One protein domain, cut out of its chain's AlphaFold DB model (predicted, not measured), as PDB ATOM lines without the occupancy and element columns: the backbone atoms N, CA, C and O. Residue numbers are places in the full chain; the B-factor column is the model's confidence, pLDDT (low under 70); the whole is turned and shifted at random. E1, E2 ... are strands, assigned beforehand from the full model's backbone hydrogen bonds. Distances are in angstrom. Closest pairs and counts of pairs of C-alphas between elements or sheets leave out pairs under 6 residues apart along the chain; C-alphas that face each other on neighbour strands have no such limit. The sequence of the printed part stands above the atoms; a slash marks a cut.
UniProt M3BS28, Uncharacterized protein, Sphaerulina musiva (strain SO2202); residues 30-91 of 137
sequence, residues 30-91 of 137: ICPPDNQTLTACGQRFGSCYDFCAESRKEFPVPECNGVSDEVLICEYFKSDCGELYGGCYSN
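AT A GLANCE: This is residues 30 to 91 of the 137 residues of an uncharacterized protein of Sphaerulina musiva (strain SO2202) (UniProt M3BS28). With little regular structure, this is a narrow ribbon of three strands side by side, E1, E2 and E3, with hairpin turns at opposite ends and a long looping stretch with no named element, residues 30 to 55, which lies partly over one face of the ribbon and partly, around residues 48 to 55, beside it beyond the edge strand E1. The printed part has 62 residues, 20 of them in strands E1, E2 and E3, with no named helix; the class is all strand and the antiparallel order is E1, E2, E3. It is only just compact, close to loose, with a radius of gyration of the C-alphas of 12.7 A, a rod spanning 43 by 19 by 15 A.

IN THESE COORDINATES: After residues 30 to 55, E1, residues 56 to 60, begins at C-alpha 56 (184.328, 91.438, 213.337) and is 13.4 A long. E2, residues 71 to 78, is 23.2 A. E3, residues 84 to 90, is 20.0 A and ends at C-alpha 90 (191.409, 98.328, 221.626).

HOW THE PARTS SIT: The strands form a meander, each the antiparallel neighbour of the one before. Hairpin E1 and E2 has N 57 and O 74 within hydrogen-bond range at 2.8 A; hairpin E2 and E3 has N 75 and O 87 at 2.9 A.

THE WHOLE: The C-alphas farthest apart, of Gly 66 and Cys 81, are 44.1 A apart. The printed part has no cut. Residues 33 to 39 and 67 to 68 have pLDDT under 70.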
ATOM      1  N   ILE A  30     174.314  92.655 217.790       85.31
ATOM      2  CA  ILE A  30     175.126  93.158 218.898       85.31
ATOM      3  C   ILE A  30     175.258  94.661 218.730       85.31
ATOM      4  O   ILE A  30     175.554  95.164 217.650       85.31
ATOM      5  N   CYS A  31     175.020  95.388 219.818       84.94
ATOM      6  CA  CYS A  31     175.103  96.842 219.877       84.94
ATOM      7  C   CYS A  31     176.238  97.269 220.795       84.94
ATOM      8  O   CYS A  31     175.964  97.809 221.870       84.94
ATOM      9  N   PRO A  32     177.499  97.004 220.421       76.69
ATOM     10  CA  PRO A  32     178.595  97.515 221.183       76.69
ATOM     11  C   PRO A  32     178.837  98.976 220.800       76.69
ATOM     12  O   PRO A  32     178.564  99.417 219.676       76.69
ATOM     13  N   PRO A  33     179.416  99.725 221.728       65.81
ATOM     14  CA  PRO A  33     179.475  99.413 223.137       65.81
ATOM     15  C   PRO A  33     178.080  99.395 223.765       65.81
ATOM     16  O   PRO A  33     177.255 100.278 223.515       65.81
ATOM     17  N   ASP A  34     177.830  98.427 224.644       60.53
ATOM     18  CA  ASP A  34     176.773  98.574 225.633       60.53
ATOM     19  C   ASP A  34     176.945  99.938 226.311       60.53
ATOM     20  O   ASP A  34     178.056 100.439 226.475       60.53
ATOM     21  N   ASN A  35     175.814 100.559 226.635       50.69
ATOM     22  CA  ASN A  35     175.572 101.921 227.141       50.69
ATOM     23  C   ASN A  35     176.584 102.461 228.203       50.69
ATOM     24  O   ASN A  35     176.565 103.642 228.545       50.69
ATOM     25  N   GLN A  36     177.488 101.617 228.697       49.31
ATOM     26  CA  GLN A  36     178.557 101.881 229.647       49.31
ATOM     27  C   GLN A  36     179.946 102.162 229.048       49.31
ATOM     28  O   GLN A  36     180.769 102.727 229.769       49.31
ATOM     29  N   THR A  37     180.249 101.840 227.780       59.78
ATOM     30  CA  THR A  37     181.550 102.261 227.216       59.78
ATOM     31  C   THR A  37     181.447 103.710 226.775       59.78
ATOM     32  O   THR A  37     180.976 104.057 225.690       59.78
ATOM     33  N   LEU A  38     181.860 104.573 227.685       63.69
ATOM     34  CA  LEU A  38     182.091 105.972 227.414       63.69
ATOM     35  C   LEU A  38     183.532 106.115 226.930       63.69
ATOM     36  O   LEU A  38     184.439 105.490 227.481       63.69
ATOM     37  N   THR A  39     183.767 106.970 225.935       69.50
ATOM     38  CA  THR A  39     185.127 107.482 225.733       69.50
ATOM     39  C   THR A  39     185.610 108.169 227.013       69.50
ATOM     40  O   THR A  39     184.811 108.514 227.890       69.50
ATOM     41  N   ALA A  40     186.906 108.477 227.105       72.06
ATOM     42  CA  ALA A  40     187.432 109.310 228.191       72.06
ATOM     43  C   ALA A  40     186.700 110.670 228.332       72.06
ATOM     44  O   ALA A  40     186.767 111.302 229.383       72.06
ATOM     45  N   CYS A  41     185.964 111.100 227.299       74.06
ATOM     46  CA  CYS A  41     185.165 112.323 227.259       74.06
ATOM     47  C   CYS A  41     183.677 112.109 227.590       74.06
ATOM     48  O   CYS A  41     182.885 113.038 227.442       74.06
ATOM     49  N   GLY A  42     183.253 110.911 228.000       74.88
ATOM     50  CA  GLY A  42     181.844 110.654 228.308       74.88
ATOM     51  C   GLY A  42     180.954 110.483 227.072       74.88
ATOM     52  O   GLY A  42     179.731 110.487 227.202       74.88
ATOM     53  N   GLN A  43     181.532 110.367 225.872       75.31
ATOM     54  CA  GLN A  43     180.759 110.191 224.645       75.31
ATOM     55  C   GLN A  43     180.494 108.713 224.394       75.31
ATOM     56  O   GLN A  43     181.388 107.876 224.514       75.31
ATOM     57  N   ARG A  44     179.259 108.408 224.001       73.88
ATOM     58  CA  ARG A  44     178.921 107.109 223.428       73.88
ATOM     59  C   ARG A  44     179.287 107.136 221.953       73.88
ATOM     60  O   ARG A  44     178.984 108.103 221.258       73.88
ATOM     61  N   PHE A  45     179.926 106.082 221.495       76.81
ATOM     62  CA  PHE A  45     180.235 105.837 220.092       76.81
ATOM     63  C   PHE A  45     179.784 104.420 219.756       76.81
ATOM     64  O   PHE A  45     179.354 103.725 220.661       76.81
ATOM     65  N   GLY A  46     179.844 104.008 218.492       79.00
ATOM     66  CA  GLY A  46     179.436 102.669 218.061       79.00
ATOM     67  C   GLY A  46     178.035 102.589 217.453       79.00
ATOM     68  O   GLY A  46     177.251 103.541 217.482       79.00
ATOM     69  N   SER A  47     177.750 101.446 216.839       80.81
ATOM     70  CA  SER A  47     176.469 101.137 216.208       80.81
ATOM     71  C   SER A  47     176.177  99.650 216.331       80.81
ATOM     72  O   SER A  47     177.090  98.827 216.320       80.81
ATOM     73  N   CYS A  48     174.895  99.302 216.369       87.06
ATOM     74  CA  CYS A  48     174.481  97.914 216.252       87.06
ATOM     75  C   CYS A  48     174.936  97.318 214.918       87.06
ATOM     76  O   CYS A  48     174.843  97.973 213.877       87.06
ATOM     77  N   TYR A  49     175.415  96.081 214.956       87.38
ATOM     78  CA  TYR A  49     175.745  95.301 213.776       87.38
ATOM     79  C   TYR A  49     175.326  93.845 213.961       87.38
ATOM     80  O   TYR A  49     175.087  93.377 215.076       87.38
ATOM     81  N   ASP A  50     175.206  93.150 212.839       90.50
ATOM     82  CA  ASP A  50     174.883  91.733 212.790       90.50
ATOM     83  C   ASP A  50     176.182  90.920 212.756       90.50
ATOM     84  O   ASP A  50     176.884  90.913 211.740       90.50
ATOM     85  N   PHE A  51     176.514  90.239 213.857       90.25
ATOM     86  CA  PHE A  51     177.737  89.430 213.915       90.25
ATOM     87  C   PHE A  51     177.623  88.110 213.144       90.25
ATOM     88  O   PHE A  51     178.640  87.478 212.860       90.25
ATOM     89  N   CYS A  52     176.407  87.689 212.791       90.12
ATOM     90  CA  CYS A  52     176.189  86.528 211.935       90.12
ATOM     91  C   CYS A  52     176.513  86.858 210.469       90.12
ATOM     92  O   CYS A  52     176.957  85.976 209.733       90.12
ATOM     93  N   ALA A  53     176.365  88.122 210.055       91.25
ATOM     94  CA  ALA A  53     176.831  88.610 208.755       91.25
ATOM     95  C   ALA A  53     178.313  89.031 208.772       91.25
ATOM     96  O   ALA A  53     179.054  88.751 207.830       91.25
ATOM     97  N   GLU A  54     178.749  89.709 209.835       90.81
ATOM     98  CA  GLU A  54     180.098  90.257 209.977       90.81
ATOM     99  C   GLU A  54     180.605  90.003 211.401       90.81
ATOM    100  O   GLU A  54     180.358  90.797 212.297       90.81
ATOM    101  N   SER A  55     181.347  88.917 211.636       92.06
ATOM    102  CA  SER A  55     181.785  88.535 212.992       92.06
ATOM    103  C   SER A  55     182.726  89.545 213.662       92.06
ATOM    104  O   SER A  55     182.888  89.516 214.881       92.06
ATOM    105  N   ARG A  56     183.346  90.443 212.885       93.12
ATOM    106  CA  ARG A  56     184.328  91.438 213.337       93.12
ATOM    107  C   ARG A  56     183.958  92.829 212.839       93.12
ATOM    108  O   ARG A  56     183.975  93.058 211.635       93.12
ATOM    109  N   LYS A  57     183.735  93.775 213.753       92.56
ATOM    110  CA  LYS A  57     183.441  95.177 213.434       92.56
ATOM    111  C   LYS A  57     184.445  96.128 214.063       92.56
ATOM    112  O   LYS A  57     184.838  95.962 215.213       92.56
ATOM    113  N   GLU A  58     184.828  97.148 213.308       92.00
ATOM    114  CA  GLU A  58     185.701  98.219 213.776       92.00
ATOM    115  C   GLU A  58     184.889  99.493 214.011       92.00
ATOM    116  O   GLU A  58     184.117  99.926 213.151       92.00
ATOM    117  N   PHE A  59     185.088 100.103 215.175       88.62
ATOM    118  CA  PHE A  59     184.459 101.353 215.565       88.62
ATOM    119  C   PHE A  59     185.541 102.404 215.809       88.62
ATOM    120  O   PHE A  59     186.311 102.270 216.766       88.62
ATOM    121  N   PRO A  60     185.624 103.453 214.971       88.06
ATOM    122  CA  PRO A  60     186.541 104.551 215.228       88.06
ATOM    123  C   PRO A  60     186.117 105.256 216.519       88.06
ATOM    124  O   PRO A  60     184.970 105.696 216.649       88.06
ATOM    125  N   VAL A  61     187.031 105.337 217.485       84.69
ATOM    126  CA  VAL A  61     186.780 106.052 218.735       84.69
ATOM    127  C   VAL A  61     186.854 107.551 218.427       84.69
ATOM    128  O   VAL A  61     187.862 108.008 217.883       84.69
ATOM    129  N   PRO A  62     185.801 108.338 218.712       80.88
ATOM    130  CA  PRO A  62     185.825 109.765 218.434       80.88
ATOM    131  C   PRO A  62     186.905 110.458 219.262       80.88
ATOM    132  O   PRO A  62     187.162 110.088 220.411       80.88
ATOM    133  N   GLU A  63     187.513 111.481 218.661       82.12
ATOM    134  CA  GLU A  63     188.614 112.213 219.274       82.12
ATOM    135  C   GLU A  63     188.209 112.791 220.630       82.12
ATOM    136  O   GLU A  63     187.227 113.526 220.750       82.12
ATOM    137  N   CYS A  64     189.007 112.488 221.649       78.38
ATOM    138  CA  CYS A  64     188.828 113.020 222.986       78.38
ATOM    139  C   CYS A  64     190.141 113.637 223.460       78.38
ATOM    140  O   CYS A  64     191.154 112.951 223.568       78.38
ATOM    141  N   ASN A  65     190.132 114.943 223.746       72.56
ATOM    142  CA  ASN A  65     191.315 115.693 224.188       72.56
ATOM    143  C   ASN A  65     192.528 115.582 223.235       72.56
ATOM    144  O   ASN A  65     193.670 115.583 223.691       72.56
ATOM    145  N   GLY A  66     192.293 115.491 221.921       74.38
ATOM    146  CA  GLY A  66     193.360 115.407 220.916       74.38
ATOM    147  C   GLY A  66     193.931 114.004 220.688       74.38
ATOM    148  O   GLY A  66     194.961 113.876 220.031       74.38
ATOM    149  N   VAL A  67     193.295 112.959 221.230       67.12
ATOM    150  CA  VAL A  67     193.645 111.549 220.986       67.12
ATOM    151  C   VAL A  67     192.530 110.908 220.153       67.12
ATOM    152  O   VAL A  67     191.395 110.823 220.623       67.12
ATOM    153  N   SER A  68     192.833 110.514 218.909       69.38
ATOM    154  CA  SER A  68     191.866 109.986 217.916       69.38
ATOM    155  C   SER A  68     192.315 108.732 217.172       69.38
ATOM    156  O   SER A  68     191.637 108.280 216.252       69.38
ATOM    157  N   ASP A  69     193.450 108.145 217.532       76.44
ATOM    158  CA  ASP A  69     194.028 107.016 216.801       76.44
ATOM    159  C   ASP A  69     193.625 105.640 217.362       76.44
ATOM    160  O   ASP A  69     194.229 104.616 217.017       76.44
ATOM    161  N   GLU A  70     192.597 105.611 218.211       85.19
ATOM    162  CA  GLU A  70     192.062 104.389 218.796       85.19
ATOM    163  C   GLU A  70     190.870 103.860 217.992       85.19
ATOM    164  O   GLU A  70     189.941 104.582 217.622       85.19
ATOM    165  N   VAL A  71     190.898 102.558 217.722       88.81
ATOM    166  CA  VAL A  71     189.799 101.825 217.098       88.81
ATOM    167  C   VAL A  71     189.391 100.727 218.059       88.81
ATOM    168  O   VAL A  71     190.222  99.914 218.468       88.81
ATOM    169  N   LEU A  72     188.109 100.697 218.404       88.69
ATOM    170  CA  LEU A  72     187.531  99.599 219.157       88.69
ATOM    171  C   LEU A  72     187.146  98.496 218.171       88.69
ATOM    172  O   LEU A  72     186.327  98.706 217.278       88.69
ATOM    173  N   ILE A  73     187.755  97.330 218.321       91.69
ATOM    174  CA  ILE A  73     187.509  96.160 217.484       91.69
ATOM    175  C   ILE A  73     186.621  95.219 218.285       91.69
ATOM    176  O   ILE A  73     187.008  94.780 219.364       91.69
ATOM    177  N   CYS A  74     185.435  94.923 217.772       92.19
ATOM    178  CA  CYS A  74     184.484  94.008 218.385       92.19
ATOM    179  C   CYS A  74     184.409  92.722 217.576       92.19
ATOM    180  O   CYS A  74     184.156  92.761 216.372       92.19
ATOM    181  N   GLU A  75     184.618  91.592 218.240       93.00
ATOM    182  CA  GLU A  75     184.553  90.266 217.632       93.00
ATOM    183  C   GLU A  75     183.597  89.391 218.425       93.00
ATOM    184  O   GLU A  75     183.811  89.165 219.614       93.00
ATOM    185  N   TYR A  76     182.548  88.909 217.763       92.69
ATOM    186  CA  TYR A  76     181.525  88.061 218.362       92.69
ATOM    187  C   TYR A  76     181.255  86.847 217.484       92.69
ATOM    188  O   TYR A  76     181.289  86.909 216.255       92.69
ATOM    189  N   PHE A  77     180.964  85.739 218.150       91.75
ATOM    190  CA  PHE A  77     180.788  84.430 217.549       91.75
ATOM    191  C   PHE A  77     179.659  83.684 218.255       91.75
ATOM    192  O   PHE A  77     179.317  83.980 219.402       91.75
ATOM    193  N   LYS A  78     179.116  82.677 217.575       90.94
ATOM    194  CA  LYS A  78     178.145  81.740 218.138       90.94
ATOM    195  C   LYS A  78     178.787  80.363 218.232       90.94
ATOM    196  O   LYS A  78     179.370  79.905 217.253       90.94
ATOM    197  N   SER A  79     178.707  79.725 219.393       90.00
ATOM    198  CA  SER A  79     179.086  78.319 219.534       90.00
ATOM    199  C   SER A  79     178.070  77.417 218.826       90.00
ATOM    200  O   SER A  79     176.969  77.854 218.479       90.00
ATOM    201  N   ASP A  80     178.405  76.136 218.661       87.31
ATOM    202  CA  ASP A  80     177.497  75.140 218.076       87.31
ATOM    203  C   ASP A  80     176.184  74.986 218.871       87.31
ATOM    204  O   ASP A  80     175.139  74.677 218.305       87.31
ATOM    205  N   CYS A  81     176.211  75.257 220.179       87.25
ATOM    206  CA  CYS A  81     175.031  75.278 221.053       87.25
ATOM    207  C   CYS A  81     174.266  76.610 221.033       87.25
ATOM    208  O   CYS A  81     173.286  76.769 221.760       87.25
ATOM    209  N   GLY A  82     174.687  77.576 220.217       86.31
ATOM    210  CA  GLY A  82     174.020  78.867 220.101       86.31
ATOM    211  C   GLY A  82     174.454  79.906 221.139       86.31
ATOM    212  O   GLY A  82     173.863  80.987 221.165       86.31
ATOM    213  N   GLU A  83     175.467  79.621 221.964       88.12
ATOM    214  CA  GLU A  83     175.969  80.570 222.961       88.12
ATOM    215  C   GLU A  83     176.861  81.630 222.311       88.12
ATOM    216  O   GLU A  83     177.766  81.324 221.532       88.12
ATOM    217  N   LEU A  84     176.605  82.894 222.645       88.94
ATOM    218  CA  LEU A  84     177.415  84.022 222.205       88.94
ATOM    219  C   LEU A  84     178.729  84.059 222.991       88.94
ATOM    220  O   LEU A  84     178.719  84.034 224.221       88.94
ATOM    221  N   TYR A  85     179.848  84.217 222.293       91.75
ATOM    222  CA  TYR A  85     181.141  84.492 222.910       91.75
ATOM    223  C   TYR A  85     181.930  85.518 222.101       91.75
ATOM    224  O   TYR A  85     181.688  85.709 220.910       91.75
ATOM    225  N   GLY A  86     182.866  86.196 222.761       92.88
ATOM    226  CA  GLY A  86     183.631  87.288 222.171       92.88
ATOM    227  C   GLY A  86     183.611  88.545 223.030       92.88
ATOM    228  O   GLY A  86     183.252  88.509 224.210       92.88
ATOM    229  N   GLY A  87     184.003  89.660 222.430       91.25
ATOM    230  CA  GLY A  87     184.055  90.953 223.091       91.25
ATOM    231  C   GLY A  87     184.743  92.015 222.247       91.25
ATOM    232  O   GLY A  87     185.174  91.773 221.118       91.25
ATOM    233  N   CYS A  88     184.855  93.210 222.819       90.50
ATOM    234  CA  CYS A  88     185.535  94.336 222.196       90.50
ATOM    235  C   CYS A  88     186.889  94.599 222.857       90.50
ATOM    236  O   CYS A  88     187.031  94.492 224.076       90.50
ATOM    237  N   TYR A  89     187.882  94.972 222.058       89.69
ATOM    238  CA  TYR A  89     189.223  95.326 222.510       89.69
ATOM    239  C   TYR A  89     189.785  96.492 221.697       89.69
ATOM    240  O   TYR A  89     189.382  96.747 220.563       89.69
ATOM    241  N   SER A  90     190.716  97.228 222.297       89.19
ATOM    242  CA  SER A  90     191.409  98.328 221.626       89.19
ATOM    243  C   SER A  90     192.410  97.793 220.606       89.19
ATOM    244  O   SER A  90     193.163  96.865 220.908       89.19
ATOM    245  N   ASN A  91     192.508  98.426 219.437       90.50
ATOM    246  CA  ASN A  91     193.543  98.135 218.439       90.50
ATOM    247  C   ASN A  91     194.978  98.375 218.948       90.50
ATOM    248  O   ASN A  91     195.933  97.920 218.319       90.50
TER     249      ASN A  91